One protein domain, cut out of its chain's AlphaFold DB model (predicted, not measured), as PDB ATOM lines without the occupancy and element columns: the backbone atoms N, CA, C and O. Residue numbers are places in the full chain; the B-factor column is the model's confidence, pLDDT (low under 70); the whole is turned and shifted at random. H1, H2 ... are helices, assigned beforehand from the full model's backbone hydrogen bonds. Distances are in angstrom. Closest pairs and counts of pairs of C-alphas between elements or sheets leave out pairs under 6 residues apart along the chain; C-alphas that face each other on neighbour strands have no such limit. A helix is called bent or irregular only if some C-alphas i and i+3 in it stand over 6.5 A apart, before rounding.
ATOM      1  N   ILE A   5       2.665 -32.377 -20.366       82.69
ATOM      2  CA  ILE A   5       1.546 -31.902 -21.202       82.69
ATOM      3  C   ILE A   5       0.301 -32.795 -21.051       82.69
ATOM      4  O   ILE A   5      -0.819 -32.292 -21.040       82.69
ATOM      5  N   LYS A   6       0.480 -34.111 -20.870       79.56
ATOM      6  CA  LYS A   6      -0.631 -35.064 -20.705       79.56
ATOM      7  C   LYS A   6      -1.468 -34.800 -19.436       79.56
ATOM      8  O   LYS A   6      -2.672 -34.591 -19.585       79.56
ATOM      9  N   PRO A   7      -0.899 -34.760 -18.211       83.12
ATOM     10  CA  PRO A   7      -1.671 -34.435 -17.012       83.12
ATOM     11  C   PRO A   7      -2.185 -32.988 -17.003       83.12
ATOM     12  O   PRO A   7      -3.276 -32.761 -16.490       83.12
ATOM     13  N   VAL A   8      -1.473 -32.025 -17.609       83.88
ATOM     14  CA  VAL A   8      -1.974 -30.644 -17.747       83.88
ATOM     15  C   VAL A   8      -3.254 -30.601 -18.585       83.88
ATOM     16  O   VAL A   8      -4.239 -30.038 -18.125       83.88
ATOM     17  N   LEU A   9      -3.299 -31.257 -19.750       81.44
ATOM     18  CA  LEU A   9      -4.510 -31.306 -20.584       81.44
ATOM     19  C   LEU A   9      -5.691 -31.992 -19.878       81.44
ATOM     20  O   LEU A   9      -6.821 -31.517 -19.978       81.44
ATOM     21  N   ILE A  10      -5.439 -33.070 -19.128       83.38
ATOM     22  CA  ILE A  10      -6.471 -33.763 -18.335       83.38
ATOM     23  C   ILE A  10      -6.985 -32.858 -17.203       83.38
ATOM     24  O   ILE A  10      -8.194 -32.757 -16.999       83.38
ATOM     25  N   SER A  11      -6.085 -32.152 -16.511       84.25
ATOM     26  CA  SER A  11      -6.425 -31.191 -15.456       84.25
ATOM     27  C   SER A  11      -7.233 -30.009 -16.005       84.25
ATOM     28  O   SER A  11      -8.307 -29.714 -15.493       84.25
ATOM     29  N   THR A  12      -6.796 -29.397 -17.110       87.62
ATOM     30  CA  THR A  12      -7.542 -28.345 -17.820       87.62
ATOM     31  C   THR A  12      -8.919 -28.829 -18.269       87.62
ATOM     32  O   THR A  12      -9.889 -28.098 -18.099       87.62
ATOM     33  N   GLY A  13      -9.040 -30.060 -18.777       85.06
ATOM     34  CA  GLY A  13     -10.331 -30.660 -19.122       85.06
ATOM     35  C   GLY A  13     -11.257 -30.798 -17.911       85.06
ATOM     36  O   GLY A  13     -12.414 -30.389 -17.971       85.06
ATOM     37  N   PHE A  14     -10.743 -31.301 -16.783       85.31
ATOM     38  CA  PHE A  14     -11.510 -31.411 -15.541       85.31
ATOM     39  C   PHE A  14     -11.907 -30.038 -14.978       85.31
ATOM     40  O   PHE A  14     -13.054 -29.856 -14.583       85.31
ATOM     41  N   VAL A  15     -11.008 -29.048 -15.002       84.38
ATOM     42  CA  VAL A  15     -11.295 -27.666 -14.582       84.38
ATOM     43  C   VAL A  15     -12.320 -27.002 -15.504       84.38
ATOM     44  O   VAL A  15     -13.221 -26.338 -15.005       84.38
ATOM     45  N   ALA A  16     -12.253 -27.209 -16.821       82.50
ATOM     46  CA  ALA A  16     -13.247 -26.692 -17.761       82.50
ATOM     47  C   ALA A  16     -14.631 -27.314 -17.518       82.50
ATOM     48  O   ALA A  16     -15.616 -26.588 -17.397       82.50
ATOM     49  N   VAL A  17     -14.712 -28.640 -17.355       83.69
ATOM     50  CA  VAL A  17     -15.962 -29.332 -16.996       83.69
ATOM     51  C   VAL A  17     -16.478 -28.865 -15.633       83.69
ATOM     52  O   VAL A  17     -17.668 -28.594 -15.504       83.69
ATOM     53  N   ALA A  18     -15.609 -28.684 -14.635       78.56
ATOM     54  CA  ALA A  18     -15.983 -28.164 -13.323       78.56
ATOM     55  C   ALA A  18     -16.436 -26.694 -13.370       78.56
ATOM     56  O   ALA A  18     -17.343 -26.325 -12.630       78.56
ATOM     57  N   MET A  19     -15.872 -25.861 -14.251       79.56
ATOM     58  CA  MET A  19     -16.323 -24.484 -14.482       79.56
ATOM     59  C   MET A  19     -17.677 -24.448 -15.194       79.56
ATOM     60  O   MET A  19     -18.573 -23.749 -14.731       79.56
ATOM     61  N   HIS A  20     -17.883 -25.243 -16.248       73.56
ATOM     62  CA  HIS A  20     -19.196 -25.372 -16.889       73.56
ATOM     63  C   HIS A  20     -20.246 -25.929 -15.919       73.56
ATOM     64  O   HIS A  20     -21.354 -25.401 -15.854       73.56
ATOM     65  N   LEU A  21     -19.887 -26.916 -15.094       72.81
ATOM     66  CA  LEU A  21     -20.745 -27.414 -14.022       72.81
ATOM     67  C   LEU A  21     -20.992 -26.335 -12.957       72.81
ATOM     68  O   LEU A  21     -22.107 -26.226 -12.474       72.81
ATOM     69  N   LYS A  22     -20.015 -25.483 -12.628       67.25
ATOM     70  CA  LYS A  22     -20.178 -24.365 -11.682       67.25
ATOM     71  C   LYS A  22     -20.966 -23.178 -12.252       67.25
ATOM     72  O   LYS A  22     -21.544 -22.434 -11.473       67.25
ATOM     73  N   VAL A  23     -21.054 -23.032 -13.574       68.06
ATOM     74  CA  VAL A  23     -22.019 -22.143 -14.248       68.06
ATOM     75  C   VAL A  23     -23.412 -22.783 -14.272       68.06
ATOM     76  O   VAL A  23     -24.407 -22.099 -14.050       68.06
ATOM     77  N   MET A  24     -23.492 -24.106 -14.450       60.06
ATOM     78  CA  MET A  24     -24.741 -24.853 -14.289       60.06
ATOM     79  C   MET A  24     -25.223 -24.884 -12.833       60.06
ATOM     80  O   MET A  24     -26.423 -24.922 -12.638       60.06
ATOM     81  N   ILE A  25     -24.362 -24.831 -11.808       55.88
ATOM     82  CA  ILE A  25     -24.775 -25.003 -10.401       55.88
ATOM     83  C   ILE A  25     -25.793 -23.940  -9.939       55.88
ATOM     84  O   ILE A  25     -26.862 -24.344  -9.478       55.88
ATOM     85  N   PRO A  26     -25.563 -22.621 -10.118       55.78
ATOM     86  CA  PRO A  26     -26.576 -21.595  -9.869       55.78
ATOM     87  C   PRO A  26     -27.855 -21.818 -10.683       55.78
ATOM     88  O   PRO A  26     -28.949 -21.636 -10.159       55.78
ATOM     89  N   ALA A  27     -27.732 -22.289 -11.930       53.12
ATOM     90  CA  ALA A  27     -28.891 -22.664 -12.731       53.12
ATOM     91  C   ALA A  27     -29.615 -23.895 -12.156       53.12
ATOM     92  O   ALA A  27     -30.831 -23.888 -12.126       53.12
ATOM     93  N   THR A  28     -28.933 -24.915 -11.626       53.41
ATOM     94  CA  THR A  28     -29.554 -26.117 -11.028       53.41
ATOM     95  C   THR A  28     -30.135 -25.900  -9.635       53.41
ATOM     96  O   THR A  28     -30.927 -26.716  -9.189       53.41
ATOM     97  N   VAL A  29     -29.772 -24.808  -8.954       53.66
ATOM     98  CA  VAL A  29     -30.449 -24.362  -7.723       53.66
ATOM     99  C   VAL A  29     -31.704 -23.532  -8.052       53.66
ATOM    100  O   VAL A  29     -32.583 -23.415  -7.210       53.66
ATOM    101  N   ALA A  30     -31.822 -23.006  -9.279       51.09
ATOM    102  CA  ALA A  30     -33.039 -22.367  -9.798       51.09
ATOM    103  C   ALA A  30     -33.925 -23.318 -10.638       51.09
ATOM    104  O   ALA A  30     -35.137 -23.131 -10.716       51.09
ATOM    105  N   ILE A  31     -33.345 -24.361 -11.243       52.34
ATOM    106  CA  ILE A  31     -34.044 -25.521 -11.814       52.34
ATOM    107  C   ILE A  31     -34.409 -26.423 -10.634       52.34
ATOM    108  O   ILE A  31     -33.848 -27.500 -10.427       52.34
ATOM    109  N   ASP A  32     -35.379 -25.949  -9.858       47.16
ATOM    110  CA  ASP A  32     -36.124 -26.786  -8.935       47.16
ATOM    111  C   ASP A  32     -36.719 -28.001  -9.671       47.16
ATOM    112  O   ASP A  32     -36.814 -28.065 -10.905       47.16
ATOM    113  N   PHE A  33     -37.153 -28.982  -8.882       54.38
ATOM    114  CA  PHE A  33     -37.602 -30.315  -9.310       54.38
ATOM    115  C   PHE A  33     -38.685 -30.326 -10.423       54.38
ATOM    116  O   PHE A  33     -38.910 -31.352 -11.063       54.38
ATOM    117  N   SER A  34     -39.333 -29.186 -10.685       52.81
ATOM    118  CA  SER A  34     -40.339 -28.955 -11.728       52.81
ATOM    119  C   SER A  34     -39.789 -28.769 -13.152       52.81
ATOM    120  O   SER A  34     -40.486 -29.130 -14.099       52.81
ATOM    121  N   GLN A  35     -38.575 -28.234 -13.349       52.53
ATOM    122  CA  GLN A  35     -38.076 -27.872 -14.693       52.53
ATOM    123  C   GLN A  35     -37.103 -28.901 -15.303       52.53
ATOM    124  O   GLN A  35     -36.994 -28.998 -16.529       52.53
ATOM    125  N   ALA A  36     -36.486 -29.761 -14.486       55.34
ATOM    126  CA  ALA A  36     -35.760 -30.946 -14.957       55.34
ATOM    127  C   ALA A  36     -36.551 -31.819 -15.974       55.34
ATOM    128  O   ALA A  36     -35.980 -32.155 -17.019       55.34
ATOM    129  N   PRO A  37     -37.851 -32.147 -15.771       58.78
ATOM    130  CA  PRO A  37     -38.630 -32.898 -16.762       58.78
ATOM    131  C   PRO A  37     -38.884 -32.144 -18.080       58.78
ATOM    132  O   PRO A  37     -39.197 -32.794 -19.071       58.78
ATOM    133  N   ILE A  38     -38.726 -30.814 -18.139       59.22
ATOM    134  CA  ILE A  38     -38.948 -30.002 -19.356       59.22
ATOM    135  C   ILE A  38     -37.709 -30.021 -20.268       59.22
ATOM    136  O   ILE A  38     -37.810 -30.125 -21.493       59.22
ATOM    137  N   LEU A  39     -36.515 -29.987 -19.671       63.94
ATOM    138  CA  LEU A  39     -35.275 -30.231 -20.409       63.94
ATOM    139  C   LEU A  39     -35.228 -31.688 -20.891       63.94
ATOM    140  O   LEU A  39     -34.967 -31.942 -22.067       63.94
ATOM    141  N   LEU A  40     -35.586 -32.645 -20.026       59.69
ATOM    142  CA  LEU A  40     -35.725 -34.051 -20.411       59.69
ATOM    143  C   LEU A  40     -36.784 -34.268 -21.499       59.69
ATOM    144  O   LEU A  40     -36.516 -35.027 -22.423       59.69
ATOM    145  N   SER A  41     -37.946 -33.605 -21.462       63.56
ATOM    146  CA  SER A  41     -38.969 -33.756 -22.509       63.56
ATOM    147  C   SER A  41     -38.514 -33.187 -23.856       63.56
ATOM    148  O   SER A  41     -38.869 -33.732 -24.899       63.56
ATOM    149  N   SER A  42     -37.647 -32.172 -23.846       66.19
ATOM    150  CA  SER A  42     -36.991 -31.647 -25.048       66.19
ATOM    151  C   SER A  42     -35.977 -32.650 -25.624       66.19
ATOM    152  O   SER A  42     -36.011 -32.931 -26.823       66.19
ATOM    153  N   PHE A  43     -35.151 -33.291 -24.784       64.44
ATOM    154  CA  PHE A  43     -34.294 -34.413 -25.206       64.44
ATOM    155  C   PHE A  43     -35.107 -35.638 -25.673       64.44
ATOM    156  O   PHE A  43     -34.744 -36.270 -26.659       64.44
ATOM    157  N   LEU A  44     -36.240 -35.948 -25.036       65.56
ATOM    158  CA  LEU A  44     -37.146 -37.038 -25.428       65.56
ATOM    159  C   LEU A  44     -37.898 -36.738 -26.739       65.56
ATOM    160  O   LEU A  44     -38.133 -37.645 -27.531       65.56
ATOM    161  N   SER A  45     -38.215 -35.471 -27.016       65.06
ATOM    162  CA  SER A  45     -38.739 -35.023 -28.314       65.06
ATOM    163  C   SER A  45     -37.674 -35.122 -29.417       65.06
ATOM    164  O   SER A  45     -37.985 -35.440 -30.568       65.06
ATOM    165  N   TRP A  46     -36.396 -34.946 -29.060       66.88
ATOM    166  CA  TRP A  46     -35.267 -35.234 -29.947       66.88
ATOM    167  C   TRP A  46     -35.036 -36.742 -30.165       66.88
ATOM    168  O   TRP A  46     -34.582 -37.127 -31.238       66.88
ATOM    169  N   LEU A  47     -35.478 -37.620 -29.251       65.31
ATOM    170  CA  LEU A  47     -35.548 -39.086 -29.427       65.31
ATOM    171  C   LEU A  47     -36.629 -39.552 -30.441       65.31
ATOM    172  O   LEU A  47     -37.090 -40.694 -30.398       65.31
ATOM    173  N   ARG A  48     -37.012 -38.707 -31.411       69.19
ATOM    174  CA  ARG A  48     -37.801 -39.129 -32.583       69.19
ATOM    175  C   ARG A  48     -37.116 -40.306 -33.306       69.19
ATOM    176  O   ARG A  48     -35.885 -40.372 -33.332       69.19
ATOM    177  N   PRO A  49     -37.888 -41.216 -33.937       72.56
ATOM    178  CA  PRO A  49     -37.418 -42.533 -34.382       72.56
ATOM    179  C   PRO A  49     -36.053 -42.610 -35.103       72.56
ATOM    180  O   PRO A  49     -35.283 -43.499 -34.741       72.56
ATOM    181  N   PRO A  50     -35.679 -41.726 -36.057       77.25
ATOM    182  CA  PRO A  50     -34.357 -41.808 -36.691       77.25
ATOM    183  C   PRO A  50     -33.192 -41.466 -35.743       77.25
ATOM    184  O   PRO A  50     -32.132 -42.083 -35.822       77.25
ATOM    185  N   TYR A  51     -33.375 -40.516 -34.822       79.69
ATOM    186  CA  TYR A  51     -32.324 -40.067 -33.900       79.69
ATOM    187  C   TYR A  51     -32.168 -40.997 -32.694       79.69
ATOM    188  O   TYR A  51     -31.061 -41.153 -32.176       79.69
ATOM    189  N   LEU A  52     -33.248 -41.680 -32.296       83.69
ATOM    190  CA  LEU A  52     -33.236 -42.702 -31.248       83.69
ATOM    191  C   LEU A  52     -32.157 -43.770 -31.497       83.69
ATOM    192  O   LEU A  52     -31.400 -44.097 -30.587       83.69
ATOM    193  N   TYR A  53     -32.036 -44.263 -32.735       84.25
ATOM    194  CA  TYR A  53     -31.020 -45.255 -33.102       84.25
ATOM    195  C   TYR A  53     -29.590 -44.711 -32.947       84.25
ATOM    196  O   TYR A  53     -28.730 -45.389 -32.391       84.25
ATOM    197  N   VAL A  54     -29.342 -43.465 -33.363       86.19
ATOM    198  CA  VAL A  54     -28.032 -42.806 -33.215       86.19
ATOM    199  C   VAL A  54     -27.655 -42.668 -31.736       86.19
ATOM    200  O   VAL A  54     -26.537 -43.002 -31.352       86.19
ATOM    201  N   ILE A  55     -28.598 -42.241 -30.893       86.81
ATOM    202  CA  ILE A  55     -28.377 -42.054 -29.453       86.81
ATOM    203  C   ILE A  55     -28.151 -43.402 -28.750       86.81
ATOM    204  O   ILE A  55     -27.219 -43.522 -27.958       86.81
ATOM    205  N   ILE A  56     -28.923 -44.440 -29.089       86.81
ATOM    206  CA  ILE A  56     -28.710 -45.805 -28.581       86.81
ATOM    207  C   ILE A  56     -27.332 -46.337 -28.998       86.81
ATOM    208  O   ILE A  56     -26.613 -46.868 -28.155       86.81
ATOM    209  N   ASN A  57     -26.910 -46.143 -30.251       88.56
ATOM    210  CA  ASN A  57     -25.580 -46.555 -30.710       88.56
ATOM    211  C   ASN A  57     -24.456 -45.824 -29.961       88.56
ATOM    212  O   ASN A  57     -23.476 -46.456 -29.571       88.56
ATOM    213  N   ILE A  58     -24.604 -44.520 -29.700       91.00
ATOM    214  CA  ILE A  58     -23.656 -43.753 -28.876       91.00
ATOM    215  C   ILE A  58     -23.603 -44.323 -27.453       91.00
ATOM    216  O   ILE A  58     -22.512 -44.545 -26.936       91.00
ATOM    217  N   ILE A  59     -24.749 -44.634 -26.837       91.50
ATOM    218  CA  ILE A  59     -24.809 -45.257 -25.505       91.50
ATOM    219  C   ILE A  59     -24.134 -46.639 -25.508       91.50
ATOM    220  O   ILE A  59     -23.355 -46.930 -24.604       91.50
ATOM    221  N   ILE A  60     -24.347 -47.470 -26.534       91.81
ATOM    222  CA  ILE A  60     -23.683 -48.777 -26.685       91.81
ATOM    223  C   ILE A  60     -22.162 -48.611 -26.827       91.81
ATOM    224  O   ILE A  60     -21.408 -49.330 -26.170       91.81
ATOM    225  N   VAL A  61     -21.692 -47.646 -27.623       91.88
ATOM    226  CA  VAL A  61     -20.256 -47.342 -27.764       91.88
ATOM    227  C   VAL A  61     -19.670 -46.824 -26.449       91.88
ATOM    228  O   VAL A  61     -18.593 -47.271 -26.056       91.88
ATOM    229  N   VAL A  62     -20.379 -45.953 -25.727       90.94
ATOM    230  CA  VAL A  62     -19.966 -45.461 -24.403       90.94
ATOM    231  C   VAL A  62     -19.916 -46.602 -23.387       90.94
ATOM    232  O   VAL A  62     -18.934 -46.694 -22.660       90.94
ATOM    233  N   ILE A  63     -20.892 -47.514 -23.356       87.88
ATOM    234  CA  ILE A  63     -20.888 -48.683 -22.459       87.88
ATOM    235  C   ILE A  63     -19.781 -49.676 -22.844       87.88
ATOM    236  O   ILE A  63     -19.103 -50.193 -21.960       87.88
ATOM    237  N   GLY A  64     -19.534 -49.918 -24.134       88.94
ATOM    238  CA  GLY A  64     -18.454 -50.796 -24.600       88.94
ATOM    239  C   GLY A  64     -17.059 -50.233 -24.303       88.94
ATOM    240  O   GLY A  64     -16.184 -50.948 -23.804       88.94
ATOM    241  N   LEU A  65     -16.860 -48.934 -24.541       77.12
ATOM    242  CA  LEU A  65     -15.631 -48.221 -24.193       77.12
ATOM    243  C   LEU A  65     -15.455 -48.144 -22.671       77.12
ATOM    244  O   LEU A  65     -14.364 -48.410 -22.177       77.12
ATOM    245  N   SER A  66     -16.529 -47.869 -21.929       77.56
ATOM    246  CA  SER A  66     -16.554 -47.868 -20.464       77.56
ATOM    247  C   SER A  66     -16.245 -49.252 -19.899       77.56
ATOM    248  O   SER A  66     -15.407 -49.355 -19.021       77.56
ATOM    249  N   SER A  67     -16.783 -50.342 -20.450       77.81
ATOM    250  CA  SER A  67     -16.433 -51.715 -20.051       77.81
ATOM    251  C   SER A  67     -14.938 -52.005 -20.256       77.81
ATOM    252  O   SER A  67     -14.263 -52.517 -19.356       77.81
ATOM    253  N   LYS A  68     -14.376 -51.587 -21.400       71.38
ATOM    254  CA  LYS A  68     -12.930 -51.660 -21.670       71.38
ATOM    255  C   LYS A  68     -12.118 -50.798 -20.687       71.38
ATOM    256  O   LYS A  68     -11.036 -51.213 -20.277       71.38
ATOM    257  N   PHE A  69     -12.639 -49.637 -20.290       68.88
ATOM    258  CA  PHE A  69     -11.992 -48.689 -19.380       68.88
ATOM    259  C   PHE A  69     -12.087 -49.112 -17.906       68.88
ATOM    260  O   PHE A  69     -11.079 -49.068 -17.214       68.88
ATOM    261  N   TYR A  70     -13.220 -49.645 -17.444       62.19
ATOM    262  CA  TYR A  70     -13.384 -50.298 -16.142       62.19
ATOM    263  C   TYR A  70     -12.447 -51.498 -16.006       62.19
ATOM    264  O   TYR A  70     -11.783 -51.637 -14.984       62.19
ATOM    265  N   ARG A  71     -12.312 -52.326 -17.054       61.47
ATOM    266  CA  ARG A  71     -11.308 -53.400 -17.064       61.47
ATOM    267  C   ARG A  71      -9.882 -52.840 -16.989       61.47
ATOM    268  O   ARG A  71      -9.063 -53.393 -16.265       61.47
ATOM    269  N   SER A  72      -9.595 -51.737 -17.685       59.44
ATOM    270  CA  SER A  72      -8.297 -51.054 -17.599       59.44
ATOM    271  C   SER A  72      -8.034 -50.420 -16.227       59.44
ATOM    272  O   SER A  72      -6.884 -50.375 -15.809       59.44
TER     273      SER A  72
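AT A GLANCE: This is residues 5 to 72 of the 297 residues of the protein "DUF4408 domain-containing protein" of Arabis alpina (UniProt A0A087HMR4). Three helices make an open three-sided bracket, with the long helices H1 and H3 as its two arms and the short helix H2 as the side between them. The arms turn off at the two ends of H2, and the space between them is empty, with no helix packed on another; most of each arm, residues 5 to 27 of H1 and residues 57 to 72 of H3, stands free. The printed part has 68 residues with three named helices, in the order H1, H2, H3, and no named strand; the class is all helix. It is only just extended, close to loose, with a radius of gyration of the C-alphas of 16.5 A, and its outline is only just flat, with spans of 40 by 33 by 18 A.

HOW THE PARTS SIT: The longest helix, H1, residues 5 to 30, touches no helix and has a kink of 29 degrees near residue 24. It is neither bent nor irregular, but only just: C-alphas 23 and 26 are 6.3 A apart. A tight link of 5 residues joins it to H2, residues 36 to 46, yet H1 and H2 are apart. A second tight link, of 2 residues, leads from H2 to H3, residues 49 to 72. H2 and H3 are close but not clearly touching, with 1 pair of C-alphas within 8 A; the closest C-alphas are those of Trp 46 and Leu 52, 7.8 A apart. Their lines stand at a steep tilt of 68 degrees, only just short of about perpendicular, and they run opposite ways. H1 and H3 are apart. In H2 every O i to N i+4 pair is within hydrogen-bond range, while in H1 20 of 22 and in H3 18 of 20 are.

IN THESE COORDINATES: H1 begins at C-alpha 5, at (1.546, -31.902, -21.202), and runs 37.6 A to C-alpha 30, at (-33.039, -22.367, -9.798). H2 runs from Ala 36 to Trp 46, 15.6 A from first to last C-alpha. H3 runs 34.7 A from Pro 49 to Ser 72, where its last C-alpha is at (-8.297, -51.054, -17.599).

THE WHOLE: The two C-alphas farthest apart are those of Ile 5 and Ser 34, at 43.0 A, while the first and last printed C-alphas, of Ile 5 and Ser 72, are 21.8 A apart. The printed part has no cut, and both links are tight. The mean pLDDT of the printed part is 72.5; residues 22 to 48 and 69 to 72 of this predicted model are under 70, which is low confidence.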